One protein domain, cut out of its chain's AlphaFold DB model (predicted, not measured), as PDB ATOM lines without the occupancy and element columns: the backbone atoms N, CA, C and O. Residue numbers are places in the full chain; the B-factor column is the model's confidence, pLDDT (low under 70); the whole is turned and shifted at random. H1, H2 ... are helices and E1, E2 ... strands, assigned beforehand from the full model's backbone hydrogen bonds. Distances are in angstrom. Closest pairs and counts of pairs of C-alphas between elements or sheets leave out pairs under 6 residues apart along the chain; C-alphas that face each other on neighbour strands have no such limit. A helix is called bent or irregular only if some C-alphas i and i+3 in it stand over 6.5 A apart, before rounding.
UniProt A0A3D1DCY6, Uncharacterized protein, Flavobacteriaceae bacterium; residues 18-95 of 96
ATOM      1  N   LYS A  18     149.366 191.199 155.414       98.00
ATOM      2  CA  LYS A  18     148.570 190.828 154.241       98.00
ATOM      3  C   LYS A  18     149.175 191.413 152.968       98.00
ATOM      4  O   LYS A  18     149.589 192.567 152.956       98.00
ATOM      5  N   TRP A  19     149.213 190.628 151.895       97.25
ATOM      6  CA  TRP A  19     149.675 191.114 150.599       97.25
ATOM      7  C   TRP A  19     148.731 192.192 150.063       97.25
ATOM      8  O   TRP A  19     147.515 191.978 150.009       97.25
ATOM      9  N   PHE A  20     149.305 193.319 149.652       96.94
ATOM     10  CA  PHE A  20     148.597 194.407 148.994       96.94
ATOM     11  C   PHE A  20     148.814 194.310 147.485       96.94
ATOM     12  O   PHE A  20     149.947 194.396 147.010       96.94
ATOM     13  N   ASP A  21     147.734 194.114 146.735       97.31
ATOM     14  CA  ASP A  21     147.767 194.076 145.280       97.31
ATOM     15  C   ASP A  21     147.584 195.492 144.723       97.31
ATOM     16  O   ASP A  21     146.510 196.089 144.809       97.31
ATOM     17  N   LEU A  22     148.658 196.031 144.143       96.50
ATOM     18  CA  LEU A  22     148.673 197.367 143.549       96.50
ATOM     19  C   LEU A  22     147.800 197.470 142.294       96.50
ATOM     20  O   LEU A  22     147.319 198.558 141.993       96.50
ATOM     21  N   SER A  23     147.583 196.370 141.566       97.62
ATOM     22  CA  SER A  23     146.798 196.391 140.325       97.62
ATOM     23  C   SER A  23     145.307 196.607 140.589       97.62
ATOM     24  O   SER A  23     144.625 197.272 139.812       97.62
ATOM     25  N   THR A  24     144.820 196.091 141.720       97.44
ATOM     26  CA  THR A  24     143.435 196.239 142.187       97.44
ATOM     27  C   THR A  24     143.291 197.288 143.288       97.44
ATOM     28  O   THR A  24     142.172 197.640 143.658       97.44
ATOM     29  N   ASN A  25     144.412 197.820 143.791       97.38
ATOM     30  CA  ASN A  25     144.494 198.741 144.922       97.38
ATOM     31  C   ASN A  25     143.787 198.205 146.182       97.38
ATOM     32  O   ASN A  25     143.051 198.926 146.861       97.38
ATOM     33  N   GLN A  26     143.973 196.916 146.471       98.06
ATOM     34  CA  GLN A  26     143.279 196.220 147.553       98.06
ATOM     35  C   GLN A  26     144.204 195.293 148.343       98.06
ATOM     36  O   GLN A  26     145.125 194.663 147.818       98.06
ATOM     37  N   GLN A  27     143.914 195.161 149.638       97.81
ATOM     38  CA  GLN A  27     144.523 194.139 150.478       97.81
ATOM     39  C   GLN A  27     143.854 192.784 150.223       97.81
ATOM     40  O   GLN A  27     142.633 192.658 150.278       97.81
ATOM     41  N   THR A  28     144.661 191.751 150.011       97.88
ATOM     42  CA  THR A  28     144.184 190.379 149.798       97.88
ATOM     43  C   THR A  28     144.130 189.585 151.110       97.88
ATOM     44  O   THR A  28     144.610 190.022 152.159       97.88
ATOM     45  N   LEU A  29     143.576 188.369 151.070       97.88
ATOM     46  CA  LEU A  29     143.603 187.450 152.216       97.88
ATOM     47  C   LEU A  29     144.948 186.718 152.383       97.88
ATOM     48  O   LEU A  29     145.191 186.139 153.450       97.88
ATOM     49  N   LEU A  30     145.831 186.774 151.380       97.56
ATOM     50  CA  LEU A  30     147.161 186.168 151.412       97.56
ATOM     51  C   LEU A  30     148.016 186.832 152.496       97.56
ATOM     52  O   LEU A  30     148.163 188.050 152.520       97.56
ATOM     53  N   THR A  31     148.598 186.030 153.390       97.94
ATOM     54  CA  THR A  31     149.493 186.523 154.451       97.94
ATOM     55  C   THR A  31     150.929 186.187 154.091       97.94
ATOM     56  O   THR A  31     151.250 185.028 153.837       97.94
ATOM     57  N   ILE A  32     151.795 187.190 154.087       97.88
ATOM     58  CA  ILE A  32     153.223 187.030 153.869       97.88
ATOM     59  C   ILE A  32     153.919 186.872 155.212       97.88
ATOM     60  O   ILE A  32     153.762 187.699 156.107       97.88
ATOM     61  N   TYR A  33     154.751 185.838 155.295       98.00
ATOM     62  CA  TYR A  33     155.695 185.617 156.382       98.00
ATOM     63  C   TYR A  33     157.119 185.920 155.876       98.00
ATOM     64  O   TYR A  33     157.663 185.206 155.020       98.00
ATOM     65  N   PRO A  34     157.723 187.047 156.292       97.81
ATOM     66  CA  PRO A  34     159.122 187.354 156.005       97.81
ATOM     67  C   PRO A  34     160.069 186.350 156.673       97.81
ATOM     68  O   PRO A  34     159.775 185.847 157.747       97.81
ATOM     69  N   PHE A  35     161.212 186.074 156.042       97.44
ATOM     70  CA  PHE A  35     162.281 185.267 156.642       97.44
ATOM     71  C   PHE A  35     163.565 186.096 156.654       97.44
ATOM     72  O   PHE A  35     163.761 186.927 155.765       97.44
ATOM     73  N   VAL A  36     164.403 185.895 157.670       97.44
ATOM     74  CA  VAL A  36     165.559 186.757 157.964       97.44
ATOM     75  C   VAL A  36     166.855 186.263 157.322       97.44
ATOM     76  O   VAL A  36     167.765 187.049 157.086       97.44
ATOM     77  N   GLY A  37     166.959 184.969 157.031       96.81
ATOM     78  CA  GLY A  37     168.171 184.391 156.463       96.81
ATOM     79  C   GLY A  37     168.052 182.896 156.208       96.81
ATOM     80  O   GLY A  37     167.022 182.278 156.488       96.81
ATOM     81  N   MET A  38     169.123 182.329 155.662       95.88
ATOM     82  CA  MET A  38     169.252 180.907 155.363       95.88
ATOM     83  C   MET A  38     170.701 180.442 155.533       95.88
ATOM     84  O   MET A  38     171.628 181.252 155.560       95.88
ATOM     85  N   ASP A  39     170.888 179.133 155.616       95.38
ATOM     86  CA  ASP A  39     172.186 178.451 155.684       95.38
ATOM     87  C   ASP A  39     173.211 178.941 154.640       95.38
ATOM     88  O   ASP A  39     174.322 179.342 154.996       95.38
ATOM     89  N   VAL A  40     172.832 178.999 153.361       96.56
ATOM     90  CA  VAL A  40     173.723 179.458 152.280       96.56
ATOM     91  C   VAL A  40     174.037 180.951 152.364       96.56
ATOM     92  O   VAL A  40     175.120 181.361 151.949       96.56
ATOM     93  N   THR A  41     173.152 181.775 152.940       97.44
ATOM     94  CA  THR A  41     173.449 183.193 153.202       97.44
ATOM     95  C   THR A  41     174.637 183.311 154.139       97.44
ATOM     96  O   THR A  41     175.579 184.038 153.838       97.44
ATOM     97  N   LEU A  42     174.617 182.565 155.244       97.31
ATOM     98  CA  LEU A  42     175.654 182.626 156.269       97.31
ATOM     99  C   LEU A  42     176.990 182.080 155.748       97.31
ATOM    100  O   LEU A  42     178.015 182.754 155.860       97.31
ATOM    101  N   LYS A  43     176.982 180.883 155.149       97.06
ATOM    102  CA  LYS A  43     178.208 180.199 154.710       97.06
ATOM    103  C   LYS A  43     178.723 180.688 153.361       97.06
ATOM    104  O   LYS A  43     179.895 181.021 153.235       97.06
ATOM    105  N   ASN A  44     177.889 180.689 152.326       96.69
ATOM    106  CA  ASN A  44     178.361 180.845 150.946       96.69
ATOM    107  C   ASN A  44     178.455 182.317 150.538       96.69
ATOM    108  O   ASN A  44     179.419 182.708 149.881       96.69
ATOM    109  N   TYR A  45     177.469 183.130 150.928       97.81
ATOM    110  CA  TYR A  45     177.435 184.546 150.564       97.81
ATOM    111  C   TYR A  45     178.242 185.413 151.532       97.81
ATOM    112  O   TYR A  45     179.151 186.119 151.101       97.81
ATOM    113  N   LEU A  46     177.947 185.333 152.831       97.69
ATOM    114  CA  LEU A  46     178.626 186.133 153.854       97.69
ATOM    115  C   LEU A  46     179.973 185.547 154.286       97.69
ATOM    116  O   LEU A  46     180.755 186.250 154.920       97.69
ATOM    117  N   LYS A  47     180.262 184.287 153.923       97.69
ATOM    118  CA  LYS A  47     181.528 183.600 154.231       97.69
ATOM    119  C   LYS A  47     181.870 183.617 155.721       97.69
ATOM    120  O   LYS A  47     183.036 183.720 156.094       97.69
ATOM    121  N   LEU A  48     180.846 183.517 156.567       98.25
ATOM    122  CA  LEU A  48     181.027 183.459 158.011       98.25
ATOM    123  C   LEU A  48     181.625 182.113 158.413       98.25
ATOM    124  O   LEU A  48     181.396 181.087 157.775       98.25
ATOM    125  N   THR A  49     182.351 182.108 159.521       98.19
ATOM    126  CA  THR A  49     182.647 180.874 160.253       98.19
ATOM    127  C   THR A  49     181.407 180.411 161.031       98.19
ATOM    128  O   THR A  49     180.547 181.236 161.352       98.19
ATOM    129  N   PRO A  50     181.303 179.123 161.415       97.62
ATOM    130  CA  PRO A  50     180.195 178.649 162.246       97.62
ATOM    131  C   PRO A  50     180.026 179.436 163.553       97.62
ATOM    132  O   PRO A  50     178.903 179.707 163.960       97.62
ATOM    133  N   GLN A  51     181.128 179.855 164.185       97.94
ATOM    134  CA  GLN A  51     181.081 180.655 165.412       97.94
ATOM    135  C   GLN A  51     180.471 182.042 165.169       97.94
ATOM    136  O   GLN A  51     179.563 182.449 165.889       97.94
ATOM    137  N   GLN A  52     180.906 182.740 164.116       98.38
ATOM    138  CA  GLN A  52     180.324 184.032 163.735       98.38
ATOM    139  C   GLN A  52     178.842 183.893 163.367       98.38
ATOM    140  O   GLN A  52     178.026 184.742 163.714       98.38
ATOM    141  N   ALA A  53     178.473 182.805 162.687       97.75
ATOM    142  CA  ALA A  53     177.086 182.534 162.335       97.75
ATOM    143  C   ALA A  53     176.204 182.295 163.575       97.75
ATOM    144  O   ALA A  53     175.088 182.808 163.620       97.75
ATOM    145  N   LEU A  54     176.701 181.579 164.593       97.56
ATOM    146  CA  LEU A  54     176.006 181.409 165.878       97.56
ATOM    147  C   LEU A  54     175.749 182.756 166.563       97.56
ATOM    148  O   LEU A  54     174.638 183.023 167.023       97.56
ATOM    149  N   GLU A  55     176.765 183.620 166.614       97.81
ATOM    150  CA  GLU A  55     176.662 184.950 167.221       97.81
ATOM    151  C   GLU A  55     175.642 185.832 166.490       97.81
ATOM    152  O   GLU A  55     174.784 186.449 167.131       97.81
ATOM    153  N   GLU A  56     175.666 185.833 165.156       97.56
ATOM    154  CA  GLU A  56     174.705 186.585 164.344       97.56
ATOM    155  C   GLU A  56     173.276 186.044 164.476       97.56
ATOM    156  O   GLU A  56     172.340 186.825 164.659       97.56
ATOM    157  N   ILE A  57     173.077 184.721 164.464       96.88
ATOM    158  CA  ILE A  57     171.753 184.117 164.679       96.88
ATOM    159  C   ILE A  57     171.208 184.476 166.062       96.88
ATOM    160  O   ILE A  57     170.056 184.906 166.173       96.88
ATOM    161  N   LYS A  58     172.037 184.387 167.106       96.69
ATOM    162  CA  LYS A  58     171.658 184.772 168.470       96.69
ATOM    163  C   LYS A  58     171.245 186.242 168.542       96.69
ATOM    164  O   LYS A  58     170.185 186.558 169.087       96.69
ATOM    165  N   LYS A  59     172.042 187.137 167.955       97.25
ATOM    166  CA  LYS A  59     171.759 188.577 167.898       97.25
ATOM    167  C   LYS A  59     170.458 188.873 167.148       97.25
ATOM    168  O   LYS A  59     169.633 189.648 167.639       97.25
ATOM    169  N   LEU A  60     170.238 188.245 165.992       96.81
ATOM    170  CA  LEU A  60     169.007 188.396 165.213       96.81
ATOM    171  C   LEU A  60     167.786 187.909 165.994       96.81
ATOM    172  O   LEU A  60     166.798 188.636 166.090       96.81
ATOM    173  N   LYS A  61     167.860 186.718 166.601       96.50
ATOM    174  CA  LYS A  61     166.774 186.146 167.409       96.50
ATOM    175  C   LYS A  61     166.407 187.064 168.575       96.50
ATOM    176  O   LYS A  61     165.228 187.335 168.787       96.50
ATOM    177  N   GLN A  62     167.400 187.605 169.285       97.06
ATOM    178  CA  GLN A  62     167.181 188.565 170.372       97.06
ATOM    179  C   GLN A  62     166.554 189.874 169.880       97.06
ATOM    180  O   GLN A  62     165.588 190.342 170.477       97.06
ATOM    181  N   THR A  63     167.056 190.429 168.775       97.25
ATOM    182  CA  THR A  63     166.549 191.686 168.198       97.25
ATOM    183  C   THR A  63     165.091 191.545 167.766       97.25
ATOM    184  O   THR A  63     164.251 192.357 168.137       97.25
ATOM    185  N   ILE A  64     164.768 190.473 167.038       97.62
ATOM    186  CA  ILE A  64     163.411 190.200 166.549       97.62
ATOM    187  C   ILE A  64     162.460 189.919 167.717       97.62
ATOM    188  O   ILE A  64     161.326 190.393 167.717       97.62
ATOM    189  N   LYS A  65     162.922 189.199 168.747       97.00
ATOM    190  CA  LYS A  65     162.139 188.965 169.966       97.00
ATOM    191  C   LYS A  65     161.840 190.270 170.708       97.00
ATOM    192  O   LYS A  65     160.715 190.444 171.161       97.00
ATOM    193  N   ALA A  66     162.808 191.182 170.809       98.12
ATOM    194  CA  ALA A  66     162.637 192.473 171.482       98.12
ATOM    195  C   ALA A  66     161.591 193.377 170.803       98.12
ATOM    196  O   ALA A  66     161.009 194.236 171.459       98.12
ATOM    197  N   THR A  67     161.327 193.170 169.510       97.06
ATOM    198  CA  THR A  67     160.300 193.895 168.748       97.06
ATOM    199  C   THR A  67     159.009 193.092 168.553       97.06
ATOM    200  O   THR A  67     158.202 193.457 167.702       97.06
ATOM    201  N   ASN A  68     158.820 191.977 169.271       97.44
ATOM    202  CA  ASN A  68     157.704 191.038 169.081       97.44
ATOM    203  C   ASN A  68     157.523 190.570 167.617       97.44
ATOM    204  O   ASN A  68     156.410 190.315 167.159       97.44
ATOM    205  N   GLY A  69     158.620 190.471 166.867       97.38
ATOM    206  CA  GLY A  69     158.617 189.999 165.487       97.38
ATOM    207  C   GLY A  69     158.608 188.474 165.372       97.38
ATOM    208  O   GLY A  69     158.796 187.749 166.350       97.38
ATOM    209  N   THR A  70     158.427 187.966 164.150       97.44
ATOM    210  CA  THR A  70     158.490 186.529 163.864       97.44
ATOM    211  C   THR A  70     159.863 186.156 163.308       97.44
ATOM    212  O   THR A  70     160.289 186.648 162.263       97.44
ATOM    213  N   PHE A  71     160.570 185.272 164.013       97.25
ATOM    214  CA  PHE A  71     161.857 184.740 163.574       97.25
ATOM    215  C   PHE A  71     161.636 183.531 162.657       97.25
ATOM    216  O   PHE A  71     161.160 182.492 163.107       97.25
ATOM    217  N   ILE A  72     161.965 183.673 161.372       96.88
ATOM    218  CA  ILE A  72     161.849 182.605 160.368       96.88
ATOM    219  C   ILE A  72     163.145 182.544 159.569       96.88
ATOM    220  O   ILE A  72     163.624 183.566 159.072       96.88
ATOM    221  N   THR A  73     163.677 181.341 159.397       96.31
ATOM    222  CA  THR A  73     164.842 181.034 158.561       96.31
ATOM    223  C   THR A  73     164.493 179.948 157.546       96.31
ATOM    224  O   THR A  73     163.503 179.233 157.705       96.31
ATOM    225  N   LEU A  74     165.306 179.820 156.497       94.81
ATOM    226  CA  LEU A  74     165.232 178.705 155.551       94.81
ATOM    227  C   LEU A  74     166.472 177.819 155.661       94.81
ATOM    228  O   LEU A  74     167.542 178.264 156.077       94.81
ATOM    229  N   PHE A  75     166.320 176.567 155.252       93.44
ATOM    230  CA  PHE A  75     167.397 175.591 155.212       93.44
ATOM    231  C   PHE A  75     167.256 174.725 153.964       93.44
ATOM    232  O   PHE A  75     166.136 174.383 153.572       93.44
ATOM    233  N   HIS A  76     168.377 174.365 153.345       94.75
ATOM    234  CA  HIS A  76     168.395 173.518 152.162       94.75
ATOM    235  C   HIS A  76     168.788 172.094 152.547       94.75
ATOM    236  O   HIS A  76     169.882 171.847 153.043       94.75
ATOM    237  N   GLN A  77     167.926 171.124 152.243       92.25
ATOM    238  CA  GLN A  77     168.198 169.703 152.504       92.25
ATOM    239  C   GLN A  77     169.494 169.216 151.835       92.25
ATOM    240  O   GLN A  77     170.186 168.365 152.386       92.25
ATOM    241  N   SER A  78     169.862 169.798 150.687       93.62
ATOM    242  CA  SER A  78     171.120 169.515 149.983       93.62
ATOM    243  C   SER A  78     172.367 169.784 150.829       93.62
ATOM    244  O   SER A  78     173.425 169.238 150.532       93.62
ATOM    245  N   ASN A  79     172.247 170.598 151.880       93.25
ATOM    246  CA  ASN A  79     173.326 170.935 152.802       93.25
ATOM    247  C   ASN A  79     173.440 169.939 153.969       93.25
ATOM    248  O   ASN A  79     174.225 170.150 154.882       93.25
ATOM    249  N   LEU A  80     172.709 168.821 153.954       89.19
ATOM    250  CA  LEU A  80     172.915 167.704 154.883       89.19
ATOM    251  C   LEU A  80     173.991 166.745 154.356       89.19
ATOM    252  O   LEU A  80     173.724 165.580 154.080       89.19
ATOM    253  N   ASN A  81     175.214 167.246 154.204       93.25
ATOM    254  CA  ASN A  81     176.356 166.478 153.707       93.25
ATOM    255  C   ASN A  81     177.636 166.779 154.516       93.25
ATOM    256  O   ASN A  81     177.604 167.550 155.481       93.25
ATOM    257  N   GLU A  82     178.750 166.140 154.150       93.69
ATOM    258  CA  GLU A  82     180.032 166.224 154.867       93.69
ATOM    259  C   GLU A  82     180.584 167.659 154.958       93.69
ATOM    260  O   GLU A  82     181.097 168.050 156.007       93.69
ATOM    261  N   ASP A  83     180.358 168.503 153.945       93.00
ATOM    262  CA  ASP A  83     180.841 169.894 153.921       93.00
ATOM    263  C   ASP A  83     180.147 170.796 154.957       93.00
ATOM    264  O   ASP A  83     180.550 171.944 155.183       93.00
ATOM    265  N   TRP A  84     179.055 170.329 155.558       95.69
ATOM    266  CA  TRP A  84     178.190 171.105 156.446       95.69
ATOM    267  C   TRP A  84     178.079 170.512 157.852       95.69
ATOM    268  O   TRP A  84     177.281 170.999 158.652       95.69
ATOM    269  N   VAL A  85     178.895 169.510 158.196       95.56
ATOM    270  CA  VAL A  85     178.889 168.888 159.534       95.56
ATOM    271  C   VAL A  85     179.048 169.937 160.639       95.56
ATOM    272  O   VAL A  85     178.204 170.022 161.529       95.56
ATOM    273  N   GLU A  86     180.036 170.825 160.518       94.94
ATOM    274  CA  GLU A  86     180.273 171.913 161.481       94.94
ATOM    275  C   GLU A  86     179.176 172.987 161.505       94.94
ATOM    276  O   GLU A  86     179.121 173.796 162.431       94.94
ATOM    277  N   TRP A  87     178.305 173.023 160.498       96.06
ATOM    278  CA  TRP A  87     177.206 173.983 160.397       96.06
ATOM    279  C   TRP A  87     175.909 173.470 161.026       96.06
ATOM    280  O   TRP A  87     174.995 174.264 161.246       96.06
ATOM    281  N   ARG A  88     175.833 172.181 161.388       93.31
ATOM    282  CA  ARG A  88     174.665 171.607 162.078       93.31
ATOM    283  C   ARG A  88     174.368 172.331 163.386       93.31
ATOM    284  O   ARG A  88     173.232 172.734 163.589       93.31
ATOM    285  N   LYS A  89     175.404 172.640 164.176       94.50
ATOM    286  CA  LYS A  89     175.273 173.421 165.420       94.50
ATOM    287  C   LYS A  89     174.653 174.804 165.200       94.50
ATOM    288  O   LYS A  89     173.886 175.278 166.028       94.50
ATOM    289  N   VAL A  90     174.946 175.448 164.064       95.44
ATOM    290  CA  VAL A  90     174.337 176.740 163.702       95.44
ATOM    291  C   VAL A  90     172.839 176.559 163.480       95.44
ATOM    292  O   VAL A  90     172.043 177.348 163.980       95.44
ATOM    293  N   TYR A  91     172.449 175.507 162.761       92.19
ATOM    294  CA  TYR A  91     171.042 175.210 162.512       92.19
ATOM    295  C   TYR A  91     170.297 174.793 163.788       92.19
ATOM    296  O   TYR A  91     169.203 175.284 164.041       92.19
ATOM    297  N   GLU A  92     170.899 173.949 164.623       92.69
ATOM    298  CA  GLU A  92     170.329 173.510 165.901       92.69
ATOM    299  C   GLU A  92     170.105 174.690 166.857       92.69
ATOM    300  O   GLU A  92     169.034 174.789 167.454       92.69
ATOM    301  N   SER A  93     171.033 175.659 166.894       93.50
ATOM    302  CA  SER A  93     170.916 176.868 167.728       93.50
ATOM    303  C   SER A  93     169.665 177.715 167.453       93.50
ATOM    304  O   SER A  93     169.258 178.528 168.278       93.50
ATOM    305  N   ILE A  94     169.017 177.541 166.294       91.88
ATOM    306  CA  ILE A  94     167.762 178.234 165.977       91.88
ATOM    307  C   ILE A  94     166.645 177.810 166.942       91.88
ATOM    308  O   ILE A  94     165.811 178.640 167.323       91.88
ATOM    309  N   PHE A  95     166.643 176.542 167.356       88.12
ATOM    310  CA  PHE A  95     165.625 175.960 168.229       88.12
ATOM    311  C   PHE A  95     165.892 176.192 169.722       88.12
ATOM    312  O   PHE A  95     164.980 175.994 170.522       88.12
TER     313      PHE A  95
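Overview. This is residues 18 to 95 of the 96 residues of an uncharacterized protein of Flavobacteriaceae bacterium (UniProt A0A3D1DCY6). A two-strand hairpin, E1 and E2, forms one end of an elongated model, and an extended stretch leads from it to a loose group of three helices, H1, H2 and H3, whose centres make a triangle. The long link from H2 to H3 folds back past the extended stretch, with residues 73 to 74 paired to residues 37 to 38, while residues 21 to 26, at the turn of the hairpin, stick out free at the far end. The printed part has 78 residues with three named helices and two named strands, in the order E1, E2, H1, H2, H3; the one sheet has the order E1 - E2 and is antiparallel. The class is mixed, helices and strands. The whole is loose, with a radius of gyration of the C-alphas of 15.9 A, and its C-alphas span 48 by 30 by 20 A.

Along the chain. The printed part begins with strand E1, residues 18 to 21, 9.6 A from first to last C-alpha; C-alpha 18 is at (148.570, 190.828, 154.241). Strand E2, residues 26 to 32, follows with 14.9 A. Helix H1, residues 39 to 45, measures 9.5 A, and its C-alpha 39 is at (172.186, 178.451, 155.684). H1 is neither bent nor irregular, but only just: C-alphas 42 and 45 are 6.3 A apart. Helix H2, residues 50 to 66, is the longest helix, with 17 residues and 24.2 A. Helix H3, residues 82 to 92, measures 16.4 A and ends with C-alpha 92 at (170.329, 173.510, 165.901). H3 is irregular: C-alphas 83 and 86 are 7.8 A apart, where about 5 A is found in a regular helix, and its line is a rough one.

Arrangement. E1 and E2 are a hairpin, antiparallel neighbours with 136 degrees between their N-to-C directions. The C-alphas of Phe 20 and Gln 27 face each other at 4.3 A. Across this pair, N 19 and O 30 are 2.9 A apart and N 28 and O 19 are 2.9 A apart, both within hydrogen-bond range. E1 is apart from H1, H2 and H3, and E2 is apart from H2 and H3. H1 is close to H2 but not clearly touching it; their closest C-alphas, those of Leu 42 and Ala 53, are 6.2 A apart. H1 and H2 stand at a steep tilt of 61 degrees and run opposite ways. H1 is also close to H3 but not clearly touching it; their closest C-alphas, those of Asp 39 and Tyr 91, are 7.6 A apart. H1 and H3 stand at a steep tilt of 56 degrees and run opposite ways. H2 touches H3 with residues 50 to 57 alone, and the closest C-alphas of the two, those of Leu 54 and Val 90, are 5.4 A apart. H2 and H3 stand at a shallow tilt of 26 degrees and run the same way. In H2 every O i to N i+4 pair is within hydrogen-bond range; in H1 2 of 3 such pairs are, and in H3 3 of 7, with 5 of 8 O i to N i+3 pairs of H3 within range. Outside the named strands, residues 37 to 38 pair with residues 73 to 74, parallel.

Size, cuts and confidence. The two C-alphas farthest apart are those of Asn 25 and Glu 82, at 49.2 A, and the first and last printed C-alphas, those of Lys 18 and Phe 95, are 26.6 A apart. The printed part has no cut. The links from E1 to E2 and from H1 to H2 are tight, the link from E2 to H1 is short, and the link from H2 to H3, residues 67 to 81, is long. The mean pLDDT of the printed part is 96.3, and no printed residue is under 70.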